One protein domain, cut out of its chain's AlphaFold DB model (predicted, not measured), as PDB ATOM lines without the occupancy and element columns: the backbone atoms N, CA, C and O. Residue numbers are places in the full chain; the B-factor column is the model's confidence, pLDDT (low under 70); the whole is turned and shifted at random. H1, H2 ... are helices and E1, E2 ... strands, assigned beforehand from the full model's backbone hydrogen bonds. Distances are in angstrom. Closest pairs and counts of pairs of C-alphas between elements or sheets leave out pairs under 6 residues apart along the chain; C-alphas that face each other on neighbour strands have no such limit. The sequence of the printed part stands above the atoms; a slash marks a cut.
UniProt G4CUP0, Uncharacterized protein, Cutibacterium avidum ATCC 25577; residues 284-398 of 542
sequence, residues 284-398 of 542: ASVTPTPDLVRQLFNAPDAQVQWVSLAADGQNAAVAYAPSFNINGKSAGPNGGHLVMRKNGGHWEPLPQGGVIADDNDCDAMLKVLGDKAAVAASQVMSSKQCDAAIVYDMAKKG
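What this domain is: This is residues 284 to 398 of the 542 residues of an uncharacterized protein of Cutibacterium avidum ATCC 25577 (UniProt G4CUP0). A strongly twisted sheet of four strands stands between one helix, H1, across one face and a cluster of three helices, H2, H3 and H4, at the other. Within that cluster H3 packs on the sheet, while H4 packs on H2 and H3, away from the sheet. The printed part has 115 residues, with four named helices and four named strands in the order H1 E1 E2 E3 E4 H2 H3 H4; the sheet's order is E1 E2 E3 E4, antiparallel throughout. The class is mixed, helices and strands, with 54 residues in named elements, under half. The whole is compact, with a radius of gyration of the C-alphas of 12.6 A and spans of 41 by 33 by 22 A.

How they stand to each other: H1, residues 290 to 296, is on the sheet of E1, residues 306 to 309, E2, 316 to 321, E3, 336 to 343, and E4, 346 to 349. Its height over the sheet is 8.5 A; it lies over E2, only just, with 3 of its 7 C-alphas there, and runs across the strands at 68 degrees to E2 on the local plane. The strands form a meander, each the antiparallel neighbour of the one before, and each successive pair is a hairpin. N 308 and O 318 of E1 and E2 are 2.9 A apart, N 338 and O 319 of E3 and E2 2.8 A, and N 341 and O 348 of E3 and E4 2.8 A, within hydrogen-bond range. H2, residues 361 to 369, only grazes the sheet with residues 365 to 369. H3, residues 371 to 378, is on the face opposite to H1 at a height of 9.6 A and runs along the strands, only just, at 27 degrees to E2 on the local plane; the C-alphas of Val 318 and Ala 377 are their closest, 6.4 A. H2 and H3 only just touch, only at the corner, with 3 pairs of C-alphas within 8 A; the closest are Leu 366 and Ala 374, 5.1 A. H4, residues 388 to 395, is not on the sheet; it forms a helical hairpin with H3 at a shallow tilt of 23 degrees, opposite ways, with closest C-alphas of Asp 371 and Ala 395, 4.7 A. H4 also touches H2 at a steep tilt of 61 degrees, closest at Leu 366 and Ala 395, 7.1 A. In H1, H2, H3 and H4 every O i to N i+4 pair is within hydrogen-bond range.

Where its parts are: H1 begins at C-alpha 290, (240.493, 242.617, 211.136). E2 is 16.9 A long and E3 23.0 A. H2 is 12.4 A long, H3 11.0 A, and H4 ends at C-alpha 395, (253.141, 223.606, 193.647).

The domain as a whole: The C-alphas of Asp 301 and Gly 398 are the two farthest apart, 41.0 A. The printed part has no cut. The links E2 to E3 and E4 to H2 are long. Mean pLDDT of the printed part is 82.6; residues 312 to 314, 383 to 384 and 388 to 398 are under 70.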
ATOM      1  N   ALA A 284     252.615 237.971 215.497       82.75
ATOM      2  CA  ALA A 284     252.423 236.758 214.703       82.75
ATOM      3  C   ALA A 284     252.410 235.446 215.501       82.75
ATOM      4  O   ALA A 284     252.371 234.365 214.916       82.75
ATOM      5  N   SER A 285     252.416 235.502 216.835       80.62
ATOM      6  CA  SER A 285     252.078 234.344 217.677       80.62
ATOM      7  C   SER A 285     250.566 234.080 217.748       80.62
ATOM      8  O   SER A 285     250.161 233.016 218.215       80.62
ATOM      9  N   VAL A 286     249.735 235.021 217.277       83.44
ATOM     10  CA  VAL A 286     248.264 234.935 217.240       83.44
ATOM     11  C   VAL A 286     247.715 235.297 215.855       83.44
ATOM     12  O   VAL A 286     248.389 235.947 215.055       83.44
ATOM     13  N   THR A 287     246.475 234.889 215.572       87.38
ATOM     14  CA  THR A 287     245.736 235.273 214.358       87.38
ATOM     15  C   THR A 287     245.639 236.803 214.241       87.38
ATOM     16  O   THR A 287     245.299 237.451 215.236       87.38
ATOM     17  N   PRO A 288     245.915 237.407 213.067       90.19
ATOM     18  CA  PRO A 288     245.795 238.850 212.903       90.19
ATOM     19  C   PRO A 288     244.338 239.309 213.068       90.19
ATOM     20  O   PRO A 288     243.408 238.635 212.629       90.19
ATOM     21  N   THR A 289     244.117 240.465 213.697       91.44
ATOM     22  CA  THR A 289     242.768 241.035 213.848       91.44
ATOM     23  C   THR A 289     242.315 241.737 212.559       91.44
ATOM     24  O   THR A 289     243.163 242.236 211.817       91.44
ATOM     25  N   PRO A 290     241.000 241.873 212.295       93.19
ATOM     26  CA  PRO A 290     240.493 242.617 211.136       93.19
ATOM     27  C   PRO A 290     241.064 244.039 210.995       93.19
ATOM     28  O   PRO A 290     241.346 244.481 209.885       93.19
ATOM     29  N   ASP A 291     241.307 244.741 212.105       90.94
ATOM     30  CA  ASP A 291     241.928 246.072 212.082       90.94
ATOM     31  C   ASP A 291     243.430 246.044 211.777       90.94
ATOM     32  O   ASP A 291     243.930 246.962 211.127       90.94
ATOM     33  N   LEU A 292     244.142 244.986 212.179       93.31
ATOM     34  CA  LEU A 292     245.538 244.777 211.794       93.31
ATOM     35  C   LEU A 292     245.651 244.463 210.295       93.31
ATOM     36  O   LEU A 292     246.546 244.985 209.637       93.31
ATOM     37  N   VAL A 293     244.718 243.678 209.741       93.75
ATOM     38  CA  VAL A 293     244.618 243.436 208.290       93.75
ATOM     39  C   VAL A 293     244.382 244.757 207.550       93.75
ATOM     40  O   VAL A 293     245.166 245.108 206.669       93.75
ATOM     41  N   ARG A 294     243.371 245.545 207.953       93.50
ATOM     42  CA  ARG A 294     243.108 246.879 207.374       93.50
ATOM     43  C   ARG A 294     244.330 247.802 207.441       93.50
ATOM     44  O   ARG A 294     244.606 248.506 206.474       93.50
ATOM     45  N   GLN A 295     245.072 247.793 208.551       92.69
ATOM     46  CA  GLN A 295     246.294 248.590 208.702       92.69
ATOM     47  C   GLN A 295     247.418 248.113 207.767       92.69
ATOM     48  O   GLN A 295     248.044 248.940 207.108       92.69
ATOM     49  N   LEU A 296     247.675 246.803 207.690       92.75
ATOM     50  CA  LEU A 296     248.794 246.242 206.921       92.75
ATOM     51  C   LEU A 296     248.602 246.318 205.402       92.75
ATOM     52  O   LEU A 296     249.584 246.472 204.683       92.75
ATOM     53  N   PHE A 297     247.361 246.266 204.916       91.94
ATOM     54  CA  PHE A 297     247.038 246.464 203.497       91.94
ATOM     55  C   PHE A 297     246.733 247.926 203.124       91.94
ATOM     56  O   PHE A 297     246.366 248.191 201.981       91.94
ATOM     57  N   ASN A 298     246.869 248.873 204.064       90.44
ATOM     58  CA  ASN A 298     246.478 250.281 203.898       90.44
ATOM     59  C   ASN A 298     245.034 250.447 203.365       90.44
ATOM     60  O   ASN A 298     244.754 251.277 202.504       90.44
ATOM     61  N   ALA A 299     244.123 249.614 203.872       89.56
ATOM     62  CA  ALA A 299     242.781 249.404 203.338       89.56
ATOM     63  C   ALA A 299     241.717 249.709 204.413       89.56
ATOM     64  O   ALA A 299     241.102 248.783 204.948       89.56
ATOM     65  N   PRO A 300     241.512 250.985 204.798       86.19
ATOM     66  CA  PRO A 300     240.652 251.350 205.928       86.19
ATOM     67  C   PRO A 300     239.192 250.917 205.741       86.19
ATOM     68  O   PRO A 300     238.560 250.497 206.709       86.19
ATOM     69  N   ASP A 301     238.691 250.957 204.506       86.12
ATOM     70  CA  ASP A 301     237.297 250.656 204.160       86.12
ATOM     71  C   ASP A 301     237.044 249.164 203.859       86.12
ATOM     72  O   ASP A 301     235.913 248.769 203.571       86.12
ATOM     73  N   ALA A 302     238.077 248.311 203.924       88.81
ATOM     74  CA  ALA A 302     237.941 246.886 203.631       88.81
ATOM     75  C   ALA A 302     237.110 246.161 204.704       88.81
ATOM     76  O   ALA A 302     237.453 246.128 205.899       88.81
ATOM     77  N   GLN A 303     236.024 245.522 204.264       89.06
ATOM     78  CA  GLN A 303     235.049 244.857 205.133       89.06
ATOM     79  C   GLN A 303     235.503 243.447 205.540       89.06
ATOM     80  O   GLN A 303     234.805 242.467 205.308       89.06
ATOM     81  N   VAL A 304     236.691 243.334 206.139       92.94
ATOM     82  CA  VAL A 304     237.247 242.057 206.615       92.94
ATOM     83  C   VAL A 304     236.262 241.373 207.574       92.94
ATOM     84  O   VAL A 304     236.051 241.858 208.688       92.94
ATOM     85  N   GLN A 305     235.655 240.267 207.127       91.00
ATOM     86  CA  GLN A 305     234.638 239.514 207.873       91.00
ATOM     87  C   GLN A 305     235.263 238.460 208.788       91.00
ATOM     88  O   GLN A 305     234.826 238.288 209.923       91.00
ATOM     89  N   TRP A 306     236.289 237.761 208.301       92.19
ATOM     90  CA  TRP A 306     237.029 236.763 209.066       92.19
ATOM     91  C   TRP A 306     238.518 236.797 208.732       92.19
ATOM     92  O   TRP A 306     238.925 237.259 207.664       92.19
ATOM     93  N   VAL A 307     239.321 236.290 209.669       92.62
ATOM     94  CA  VAL A 307     240.762 236.065 209.527       92.62
ATOM     95  C   VAL A 307     241.083 234.703 210.136       92.62
ATOM     96  O   VAL A 307     240.589 234.386 211.219       92.62
ATOM     97  N   SER A 308     241.888 233.896 209.453       90.00
ATOM     98  CA  SER A 308     242.270 232.552 209.890       90.00
ATOM     99  C   SER A 308     243.733 232.250 209.542       90.00
ATOM    100  O   SER A 308     244.349 232.931 208.721       90.00
ATOM    101  N   LEU A 309     244.309 231.248 210.205       88.94
ATOM    102  CA  LEU A 309     245.693 230.811 210.014       88.94
ATOM    103  C   LEU A 309     245.758 229.639 209.033       88.94
ATOM    104  O   LEU A 309     244.914 228.747 209.072       88.94
ATOM    105  N   ALA A 310     246.797 229.613 208.198       85.44
ATOM    106  CA  ALA A 310     247.078 228.478 207.329       85.44
ATOM    107  C   ALA A 310     247.446 227.228 208.149       85.44
ATOM    108  O   ALA A 310     248.185 227.297 209.140       85.44
ATOM    109  N   ALA A 311     246.960 226.067 207.702       70.50
ATOM    110  CA  ALA A 311     247.109 224.789 208.403       70.50
ATOM    111  C   ALA A 311     248.557 224.255 208.482       70.50
ATOM    112  O   ALA A 311     248.819 223.309 209.222       70.50
ATOM    113  N   ASP A 312     249.514 224.838 207.750       60.75
ATOM    114  CA  ASP A 312     250.893 224.340 207.689       60.75
ATOM    115  C   ASP A 312     251.752 224.696 208.919       60.75
ATOM    116  O   ASP A 312     252.815 224.093 209.095       60.75
ATOM    117  N   GLY A 313     251.297 225.643 209.750       52.97
ATOM    118  CA  GLY A 313     251.937 226.023 211.014       52.97
ATOM    119  C   GLY A 313     252.354 227.495 211.103       52.97
ATOM    120  O   GLY A 313     253.541 227.795 211.148       52.97
ATOM    121  N   GLN A 314     251.381 228.410 211.191       64.12
ATOM    122  CA  GLN A 314     251.564 229.858 211.438       64.12
ATOM    123  C   GLN A 314     252.396 230.661 210.413       64.12
ATOM    124  O   GLN A 314     252.593 231.856 210.626       64.12
ATOM    125  N   ASN A 315     252.867 230.080 209.307       79.00
ATOM    126  CA  ASN A 315     253.677 230.823 208.329       79.00
ATOM    127  C   ASN A 315     252.846 231.787 207.470       79.00
ATOM    128  O   ASN A 315     253.368 232.808 207.022       79.00
ATOM    129  N   ALA A 316     251.557 231.492 207.281       88.88
ATOM    130  CA  ALA A 316     250.616 232.342 206.566       88.88
ATOM    131  C   ALA A 316     249.299 232.546 207.335       88.88
ATOM    132  O   ALA A 316     248.870 231.696 208.123       88.88
ATOM    133  N   ALA A 317     248.649 233.675 207.066       91.94
ATOM    134  CA  ALA A 317     247.287 233.982 207.483       91.94
ATOM    135  C   ALA A 317     246.486 234.498 206.281       91.94
ATOM    136  O   ALA A 317     247.031 235.157 205.394       91.94
ATOM    137  N   VAL A 318     245.191 234.195 206.262       93.19
ATOM    138  CA  VAL A 318     244.259 234.591 205.204       93.19
ATOM    139  C   VAL A 318     243.088 235.324 205.841       93.19
ATOM    140  O   VAL A 318     242.519 234.863 206.832       93.19
ATOM    141  N   ALA A 319     242.721 236.461 205.263       94.19
ATOM    142  CA  ALA A 319     241.527 237.216 205.610       94.19
ATOM    143  C   ALA A 319     240.594 237.315 204.402       94.19
ATOM    144  O   ALA A 319     241.065 237.450 203.274       94.19
ATOM    145  N   TYR A 320     239.283 237.296 204.631       93.56
ATOM    146  CA  TYR A 320     238.275 237.480 203.584       93.56
ATOM    147  C   TYR A 320     237.548 238.811 203.750       93.56
ATOM    148  O   TYR A 320     237.128 239.167 204.858       93.56
ATOM    149  N   ALA A 321     237.340 239.512 202.636       92.69
ATOM    150  CA  ALA A 321     236.484 240.687 202.565       92.69
ATOM    151  C   ALA A 321     235.570 240.604 201.323       92.69
ATOM    152  O   ALA A 321     236.056 240.308 200.231       92.69
ATOM    153  N   PRO A 322     234.260 240.896 201.446       89.44
ATOM    154  CA  PRO A 322     233.347 240.982 200.306       89.44
ATOM    155  C   PRO A 322     233.597 242.246 199.470       89.44
ATOM    156  O   PRO A 322     233.158 242.329 198.330       89.44
ATOM    157  N   SER A 323     234.287 243.241 200.036       88.25
ATOM    158  CA  SER A 323     234.632 244.496 199.378       88.25
ATOM    159  C   SER A 323     235.970 245.042 199.883       88.25
ATOM    160  O   SER A 323     236.241 245.104 201.086       88.25
ATOM    161  N   PHE A 324     236.806 245.443 198.927       91.38
ATOM    162  CA  PHE A 324     238.022 246.231 199.104       91.38
ATOM    163  C   PHE A 324     238.348 246.947 197.785       91.38
ATOM    164  O   PHE A 324     237.877 246.529 196.726       91.38
ATOM    165  N   ASN A 325     239.185 247.984 197.849       88.69
ATOM    166  CA  ASN A 325     239.950 248.500 196.714       88.69
ATOM    167  C   ASN A 325     241.382 248.749 197.210       88.69
ATOM    168  O   ASN A 325     241.579 249.528 198.142       88.69
ATOM    169  N   ILE A 326     242.358 248.016 196.669       88.69
ATOM    170  CA  ILE A 326     243.748 247.990 197.139       88.69
ATOM    171  C   ILE A 326     244.661 247.960 195.916       88.69
ATOM    172  O   ILE A 326     244.599 247.032 195.113       88.69
ATOM    173  N   ASN A 327     245.529 248.966 195.774       82.38
ATOM    174  CA  ASN A 327     246.510 249.069 194.684       82.38
ATOM    175  C   ASN A 327     245.906 248.911 193.267       82.38
ATOM    176  O   ASN A 327     246.554 248.376 192.370       82.38
ATOM    177  N   GLY A 328     244.662 249.362 193.067       81.62
ATOM    178  CA  GLY A 328     243.938 249.260 191.794       81.62
ATOM    179  C   GLY A 328     243.166 247.951 191.584       81.62
ATOM    180  O   GLY A 328     242.441 247.845 190.598       81.62
ATOM    181  N   LYS A 329     243.267 246.983 192.503       86.31
ATOM    182  CA  LYS A 329     242.416 245.786 192.526       86.31
ATOM    183  C   LYS A 329     241.192 245.992 193.403       86.31
ATOM    184  O   LYS A 329     241.322 246.442 194.541       86.31
ATOM    185  N   SER A 330     240.041 245.545 192.920       86.19
ATOM    186  CA  SER A 330     238.799 245.455 193.693       86.19
ATOM    187  C   SER A 330     238.463 243.999 194.011       86.19
ATOM    188  O   SER A 330     238.908 243.097 193.306       86.19
ATOM    189  N   ALA A 331     237.656 243.767 195.046       85.06
ATOM    190  CA  ALA A 331     237.057 242.452 195.280       85.06
ATOM    191  C   ALA A 331     236.140 242.046 194.107       85.06
ATOM    192  O   ALA A 331     235.428 242.894 193.564       85.06
ATOM    193  N   GLY A 332     236.138 240.760 193.741       77.25
ATOM    194  CA  GLY A 332     235.214 240.213 192.746       77.25
ATOM    195  C   GLY A 332     233.793 240.009 193.301       77.25
ATOM    196  O   GLY A 332     233.549 240.251 194.486       77.25
ATOM    197  N   PRO A 333     232.843 239.501 192.489       72.38
ATOM    198  CA  PRO A 333     231.464 239.240 192.926       72.38
ATOM    199  C   PRO A 333     231.360 238.311 194.150       72.38
ATOM    200  O   PRO A 333     230.467 238.466 194.977       72.38
ATOM    201  N   ASN A 334     232.316 237.387 194.297       75.44
ATOM    202  CA  ASN A 334     232.407 236.430 195.407       75.44
ATOM    203  C   ASN A 334     233.190 236.964 196.627       75.44
ATOM    204  O   ASN A 334     233.490 236.195 197.549       75.44
ATOM    205  N   GLY A 335     233.528 238.260 196.632       86.56
ATOM    206  CA  GLY A 335     234.515 238.875 197.518       86.56
ATOM    207  C   GLY A 335     235.946 238.632 197.037       86.56
ATOM    208  O   GLY A 335     236.182 238.386 195.858       86.56
ATOM    209  N   GLY A 336     236.908 238.672 197.956       90.06
ATOM    210  CA  GLY A 336     238.292 238.272 197.698       90.06
ATOM    211  C   GLY A 336     239.094 238.090 198.986       90.06
ATOM    212  O   GLY A 336     238.586 238.316 200.091       90.06
ATOM    213  N   HIS A 337     240.353 237.678 198.840       93.56
ATOM    214  CA  HIS A 337     241.212 237.286 199.957       93.56
ATOM    215  C   HIS A 337     242.469 238.151 200.078       93.56
ATOM    216  O   HIS A 337     243.095 238.537 199.092       93.56
ATOM    217  N   LEU A 338     242.855 238.429 201.321       94.25
ATOM    218  CA  LEU A 338     244.057 239.169 201.690       94.25
ATOM    219  C   LEU A 338     245.009 238.206 202.402       94.25
ATOM    220  O   LEU A 338     244.662 237.632 203.438       94.25
ATOM    221  N   VAL A 339     246.188 237.993 201.820       93.38
ATOM    222  CA  VAL A 339     247.131 236.935 202.205       93.38
ATOM    223  C   VAL A 339     248.379 237.537 202.827       93.38
ATOM    224  O   VAL A 339     249.019 238.439 202.281       93.38
ATOM    225  N   MET A 340     248.719 237.021 204.000       92.50
ATOM    226  CA  MET A 340     249.749 237.550 204.881       92.50
ATOM    227  C   MET A 340     250.755 236.453 205.196       92.50
ATOM    228  O   MET A 340     250.372 235.296 205.370       92.50
ATOM    229  N   ARG A 341     252.026 236.819 205.343       91.12
ATOM    230  CA  ARG A 341     253.081 235.936 205.852       91.12
ATOM    231  C   ARG A 341     253.530 236.365 207.243       91.12
ATOM    232  O   ARG A 341     253.459 237.544 207.595       91.12
ATOM    233  N   LYS A 342     254.055 235.417 208.006       88.75
ATOM    234  CA  LYS A 342     254.789 235.671 209.243       88.75
ATOM    235  C   LYS A 342     256.243 236.003 208.910       88.75
ATOM    236  O   LYS A 342     256.943 235.179 208.329       88.75
ATOM    237  N   ASN A 343     256.704 237.190 209.297       87.81
ATOM    238  CA  ASN A 343     258.117 237.560 209.280       87.81
ATOM    239  C   ASN A 343     258.589 237.778 210.725       87.81
ATOM    240  O   ASN A 343     258.261 238.775 211.372       87.81
ATOM    241  N   GLY A 344     259.298 236.786 211.268       85.56
ATOM    242  CA  GLY A 344     259.697 236.761 212.675       85.56
ATOM    243  C   GLY A 344     258.496 236.879 213.626       85.56
ATOM    244  O   GLY A 344     257.641 235.994 213.686       85.56
ATOM    245  N   GLY A 345     258.448 237.976 214.386       87.00
ATOM    246  CA  GLY A 345     257.384 238.272 215.351       87.00
ATOM    247  C   GLY A 345     256.142 238.965 214.777       87.00
ATOM    248  O   GLY A 345     255.195 239.189 215.530       87.00
ATOM    249  N   HIS A 346     256.118 239.308 213.485       91.62
ATOM    250  CA  HIS A 346     255.110 240.198 212.896       91.62
ATOM    251  C   HIS A 346     254.446 239.606 211.646       91.62
ATOM    252  O   HIS A 346     255.035 238.797 210.929       91.62
ATOM    253  N   TRP A 347     253.207 240.017 211.385       92.25
ATOM    254  CA  TRP A 347     252.510 239.773 210.126       92.25
ATOM    255  C   TRP A 347     252.887 240.838 209.094       92.25
ATOM    256  O   TRP A 347     252.907 242.031 209.407       92.25
ATOM    257  N   GLU A 348     253.119 240.404 207.860       92.12
ATOM    258  CA  GLU A 348     253.341 241.248 206.683       92.12
ATOM    259  C   GLU A 348     252.373 240.846 205.559       92.12
ATOM    260  O   GLU A 348     252.109 239.650 205.397       92.12
ATOM    261  N   PRO A 349     251.877 241.784 204.734       91.56
ATOM    262  CA  PRO A 349     251.263 241.427 203.456       91.56
ATOM    263  C   PRO A 349     252.327 240.824 202.522       91.56
ATOM    264  O   PRO A 349     253.506 241.182 202.603       91.56
ATOM    265  N   LEU A 350     251.944 239.931 201.604       89.44
ATOM    266  CA  LEU A 350     252.887 239.482 200.571       89.44
ATOM    267  C   LEU A 350     253.227 240.665 199.634       89.44
ATOM    268  O   LEU A 350     252.294 241.297 199.130       89.44
ATOM    269  N   PRO A 351     254.516 240.963 199.349       74.75
ATOM    270  CA  PRO A 351     254.908 242.114 198.520       74.75
ATOM    271  C   PRO A 351     254.279 242.135 197.118       74.75
ATOM    272  O   PRO A 351     254.057 243.200 196.548       74.75
ATOM    273  N   GLN A 352     253.992 240.950 196.576       72.69
ATOM    274  CA  GLN A 352     253.170 240.695 195.394       72.69
ATOM    275  C   GLN A 352     252.344 239.428 195.683       72.69
ATOM    276  O   GLN A 352     252.751 238.616 196.514       72.69
ATOM    277  N   GLY A 353     251.167 239.272 195.067       72.94
ATOM    278  CA  GLY A 353     250.264 238.139 195.346       72.94
ATOM    279  C   GLY A 353     249.544 238.180 196.705       72.94
ATOM    280  O   GLY A 353     248.873 237.222 197.066       72.94
ATOM    281  N   GLY A 354     249.660 239.271 197.474       85.00
ATOM    282  CA  GLY A 354     249.003 239.420 198.785       85.00
ATOM    283  C   GLY A 354     247.525 239.818 198.725       85.00
ATOM    284  O   GLY A 354     246.851 239.812 199.749       85.00
ATOM    285  N   VAL A 355     247.023 240.178 197.544       91.94
ATOM    286  CA  VAL A 355     245.624 240.544 197.288       91.94
ATOM    287  C   VAL A 355     245.134 239.660 196.151       91.94
ATOM    288  O   VAL A 355     245.641 239.793 195.034       91.94
ATOM    289  N   ILE A 356     244.184 238.782 196.473       89.00
ATOM    290  CA  ILE A 356     243.543 237.805 195.588       89.00
ATOM    291  C   ILE A 356     242.142 238.324 195.258       89.00
ATOM    292  O   ILE A 356     241.263 238.334 196.129       89.00
ATOM    293  N   ALA A 357     241.941 238.789 194.028       85.75
ATOM    294  CA  ALA A 357     240.618 239.171 193.524       85.75
ATOM    295  C   ALA A 357     239.949 238.005 192.774       85.75
ATOM    296  O   ALA A 357     238.759 237.736 192.961       85.75
ATOM    297  N   ASP A 358     240.753 237.292 191.988       78.19
ATOM    298  CA  ASP A 358     240.379 236.217 191.074       78.19
ATOM    299  C   ASP A 358     241.487 235.143 191.014       78.19
ATOM    300  O   ASP A 358     242.525 235.259 191.673       78.19
ATOM    301  N   ASP A 359     241.265 234.079 190.241       70.81
ATOM    302  CA  ASP A 359     242.143 232.903 190.206       70.81
ATOM    303  C   ASP A 359     243.492 233.115 189.483       70.81
ATOM    304  O   ASP A 359     244.417 232.311 189.642       70.81
ATOM    305  N   ASN A 360     243.680 234.219 188.748       73.12
ATOM    306  CA  ASN A 360     244.976 234.523 188.126       73.12
ATOM    307  C   ASN A 360     246.035 234.920 189.175       73.12
ATOM    308  O   ASN A 360     247.240 234.783 188.947       73.12
ATOM    309  N   ASP A 361     245.603 235.359 190.361       82.44
ATOM    310  CA  ASP A 361     246.485 235.790 191.451       82.44
ATOM    311  C   ASP A 361     247.191 234.641 192.185       82.44
ATOM    312  O   ASP A 361     248.153 234.855 192.936       82.44
ATOM    313  N   CYS A 362     246.744 233.409 191.958       80.44
ATOM    314  CA  CYS A 362     247.188 232.237 192.700       80.44
ATOM    315  C   CYS A 362     248.640 231.834 192.388       80.44
ATOM    316  O   CYS A 362     249.335 231.348 193.282       80.44
ATOM    317  N   ASP A 363     249.135 232.089 191.169       77.25
ATOM    318  CA  ASP A 363     250.560 231.909 190.830       77.25
ATOM    319  C   ASP A 363     251.442 232.913 191.587       77.25
ATOM    320  O   ASP A 363     252.460 232.540 192.173       77.25
ATOM    321  N   ALA A 364     251.014 234.177 191.674       81.44
ATOM    322  CA  ALA A 364     251.735 235.204 192.422       81.44
ATOM    323  C   ALA A 364     251.786 234.884 193.927       81.44
ATOM    324  O   ALA A 364     252.837 235.051 194.550       81.44
ATOM    325  N   MET A 365     250.694 234.365 194.502       86.31
ATOM    326  CA  MET A 365     250.689 233.839 195.873       86.31
ATOM    327  C   MET A 365     251.674 232.672 196.029       86.31
ATOM    328  O   MET A 365     252.527 232.701 196.921       86.31
ATOM    329  N   LEU A 366     251.583 231.657 195.162       81.94
ATOM    330  CA  LEU A 366     252.429 230.461 195.203       81.94
ATOM    331  C   LEU A 366     253.919 230.805 195.119       81.94
ATOM    332  O   LEU A 366     254.725 230.299 195.900       81.94
ATOM    333  N   LYS A 367     254.277 231.717 194.217       82.25
ATOM    334  CA  LYS A 367     255.648 232.178 193.976       82.25
ATOM    335  C   LYS A 367     256.272 232.924 195.161       82.25
ATOM    336  O   LYS A 367     257.498 232.947 195.266       82.25
ATOM    337  N   VAL A 368     255.462 233.524 196.041       84.25
ATOM    338  CA  VAL A 368     255.934 234.353 197.169       84.25
ATOM    339  C   VAL A 368     255.794 233.657 198.532       84.25
ATOM    340  O   VAL A 368     256.635 233.883 199.402       84.25
ATOM    341  N   LEU A 369     254.791 232.791 198.728       83.69
ATOM    342  CA  LEU A 369     254.682 231.927 199.919       83.69
ATOM    343  C   LEU A 369     255.504 230.637 199.811       83.69
ATOM    344  O   LEU A 369     255.963 230.113 200.827       83.69
ATOM    345  N   GLY A 370     255.671 230.113 198.598       80.75
ATOM    346  CA  GLY A 370     256.232 228.792 198.358       80.75
ATOM    347  C   GLY A 370     255.240 227.650 198.602       80.75
ATOM    348  O   GLY A 370     254.299 227.741 199.393       80.75
ATOM    349  N   ASP A 371     255.512 226.549 197.907       81.25
ATOM    350  CA  ASP A 371     254.728 225.321 197.739       81.25
ATOM    351  C   ASP A 371     253.819 224.964 198.932       81.25
ATOM    352  O   ASP A 371     252.596 224.946 198.809       81.25
ATOM    353  N   LYS A 372     254.399 224.711 200.113       80.94
ATOM    354  CA  LYS A 372     253.665 224.225 201.297       80.94
ATOM    355  C   LYS A 372     252.710 225.271 201.890       80.94
ATOM    356  O   LYS A 372     251.578 224.941 202.243       80.94
ATOM    357  N   ALA A 373     253.169 226.516 202.027       83.94
ATOM    358  CA  ALA A 373     252.407 227.578 202.681       83.94
ATOM    359  C   ALA A 373     251.295 228.117 201.770       83.94
ATOM    360  O   ALA A 373     250.206 228.423 202.253       83.94
ATOM    361  N   ALA A 374     251.530 228.151 200.454       85.12
ATOM    362  CA  ALA A 374     250.508 228.484 199.466       85.12
ATOM    363  C   ALA A 374     249.328 227.500 199.518       85.12
ATOM    364  O   ALA A 374     248.186 227.932 199.649       85.12
ATOM    365  N   VAL A 375     249.602 226.187 199.525       81.69
ATOM    366  CA  VAL A 375     248.568 225.138 199.623       81.69
ATOM    367  C   VAL A 375     247.724 225.289 200.888       81.69
ATOM    368  O   VAL A 375     246.493 225.245 200.834       81.69
ATOM    369  N   ALA A 376     248.366 225.516 202.032       82.62
ATOM    370  CA  ALA A 376     247.656 225.683 203.293       82.62
ATOM    371  C   ALA A 376     246.917 227.028 203.420       82.62
ATOM    372  O   ALA A 376     245.967 227.113 204.196       82.62
ATOM    373  N   ALA A 377     247.307 228.057 202.659       86.75
ATOM    374  CA  ALA A 377     246.532 229.287 202.515       86.75
ATOM    375  C   ALA A 377     245.276 229.053 201.653       86.75
ATOM    376  O   ALA A 377     244.176 229.398 202.080       86.75
ATOM    377  N   SER A 378     245.399 228.378 200.504       83.88
ATOM    378  CA  SER A 378     244.249 228.013 199.655       83.88
ATOM    379  C   SER A 378     243.219 227.120 200.359       83.88
ATOM    380  O   SER A 378     242.018 227.295 200.169       83.88
ATOM    381  N   GLN A 379     243.651 226.223 201.255       81.25
ATOM    382  CA  GLN A 379     242.733 225.422 202.084       81.25
ATOM    383  C   GLN A 379     241.827 226.284 202.981       81.25
ATOM    384  O   GLN A 379     240.712 225.876 203.295       81.25
ATOM    385  N   VAL A 380     242.274 227.481 203.370       85.00
ATOM    386  CA  VAL A 380     241.483 228.433 204.164       85.00
ATOM    387  C   VAL A 380     240.520 229.241 203.281       85.00
ATOM    388  O   VAL A 380     239.418 229.567 203.720       85.00
ATOM    389  N   MET A 381     240.873 229.501 202.017       84.31
ATOM    390  CA  MET A 381     240.034 230.235 201.048       84.31
ATOM    391  C   MET A 381     238.758 229.487 200.631       84.31
ATOM    392  O   MET A 381     237.886 230.071 199.988       84.31
ATOM    393  N   SER A 382     238.613 228.217 201.033       71.25
ATOM    394  CA  SER A 382     237.374 227.434 200.896       71.25
ATOM    395  C   SER A 382     236.845 227.384 199.454       71.25
ATOM    396  O   SER A 382     235.649 227.550 199.218       71.25
ATOM    397  N   SER A 383     237.760 227.213 198.491       60.62
ATOM    398  CA  SER A 383     237.481 227.085 197.048       60.62
ATOM    399  C   SER A 383     236.743 228.271 196.397       60.62
ATOM    400  O   SER A 383     236.185 228.125 195.314       60.62
ATOM    401  N   LYS A 384     236.739 229.458 197.027       68.88
ATOM    402  CA  LYS A 384     236.168 230.698 196.456       68.88
ATOM    403  C   LYS A 384     237.067 231.385 195.427       68.88
ATOM    404  O   LYS A 384     236.569 231.980 194.478       68.88
ATOM    405  N   GLN A 385     238.364 231.363 195.707       73.88
ATOM    406  CA  GLN A 385     239.483 231.736 194.849       73.88
ATOM    407  C   GLN A 385     240.662 230.858 195.273       73.88
ATOM    408  O   GLN A 385     240.747 230.492 196.449       73.88
ATOM    409  N   CYS A 386     241.567 230.551 194.348       73.38
ATOM    410  CA  CYS A 386     242.733 229.699 194.563       73.38
ATOM    411  C   CYS A 386     242.369 228.371 195.233       73.38
ATOM    412  O   CYS A 386     242.734 228.135 196.384       73.38
ATOM    413  N   ASP A 387     241.650 227.492 194.530       72.44
ATOM    414  CA  ASP A 387     241.319 226.174 195.074       72.44
ATOM    415  C   ASP A 387     242.574 225.379 195.493       72.44
ATOM    416  O   ASP A 387     243.616 225.389 194.829       72.44
ATOM    417  N   ALA A 388     242.472 224.672 196.621       66.31
ATOM    418  CA  ALA A 388     243.596 223.982 197.239       66.31
ATOM    419  C   ALA A 388     244.153 222.815 196.411       66.31
ATOM    420  O   ALA A 388     245.347 222.528 196.522       66.31
ATOM    421  N   ALA A 389     243.337 222.152 195.584       62.59
ATOM    422  CA  ALA A 389     243.813 221.130 194.657       62.59
ATOM    423  C   ALA A 389     244.578 221.768 193.488       62.59
ATOM    424  O   ALA A 389     245.657 221.280 193.142       62.59
ATOM    425  N   ILE A 390     244.089 222.896 192.949       65.50
ATOM    426  CA  ILE A 390     244.796 223.666 191.911       65.50
ATOM    427  C   ILE A 390     246.151 224.136 192.448       65.50
ATOM    428  O   ILE A 390     247.181 223.848 191.842       65.50
ATOM    429  N   VAL A 391     246.188 224.803 193.607       69.12
ATOM    430  CA  VAL A 391     247.439 225.319 194.194       69.12
ATOM    431  C   VAL A 391     248.403 224.185 194.568       69.12
ATOM    432  O   VAL A 391     249.606 224.328 194.355       69.12
ATOM    433  N   TYR A 392     247.908 223.035 195.040       69.12
ATOM    434  CA  TYR A 392     248.741 221.850 195.295       69.12
ATOM    435  C   TYR A 392     249.343 221.261 194.020       69.12
ATOM    436  O   TYR A 392     250.498 220.833 194.024       69.12
ATOM    437  N   ASP A 393     248.603 221.267 192.913       59.88
ATOM    438  CA  ASP A 393     249.116 220.775 191.640       59.88
ATOM    439  C   ASP A 393     250.050 221.794 190.960       59.88
ATOM    440  O   ASP A 393     251.071 221.404 190.396       59.88
ATOM    441  N   MET A 394     249.794 223.103 191.087       65.38
ATOM    442  CA  MET A 394     250.738 224.160 190.685       65.38
ATOM    443  C   MET A 394     252.046 224.107 191.489       65.38
ATOM    444  O   MET A 394     253.122 224.310 190.928       65.38
ATOM    445  N   ALA A 395     251.975 223.781 192.783       68.31
ATOM    446  CA  ALA A 395     253.141 223.606 193.647       68.31
ATOM    447  C   ALA A 395     254.039 222.419 193.234       68.31
ATOM    448  O   ALA A 395     255.233 222.409 193.550       68.31
ATOM    449  N   LYS A 396     253.519 221.434 192.484       67.75
ATOM    450  CA  LYS A 396     254.351 220.404 191.846       67.75
ATOM    451  C   LYS A 396     255.110 221.016 190.663       67.75
ATOM    452  O   LYS A 396     254.579 221.158 189.566       67.75
ATOM    453  N   LYS A 397     256.406 221.274 190.852       54.00
ATOM    454  CA  LYS A 397     257.348 221.809 189.840       54.00
ATOM    455  C   LYS A 397     257.712 220.824 188.708       54.00
ATOM    456  O   LYS A 397     258.827 220.856 188.194       54.00
ATOM    457  N   GLY A 398     256.804 219.922 188.340       50.66
ATOM    458  CA  GLY A 398     256.972 218.958 187.253       50.66
ATOM    459  C   GLY A 398     255.977 219.211 186.123       50.66
ATOM    460  O   GLY A 398     254.840 219.605 186.371       50.66
TER     461      GLY A 398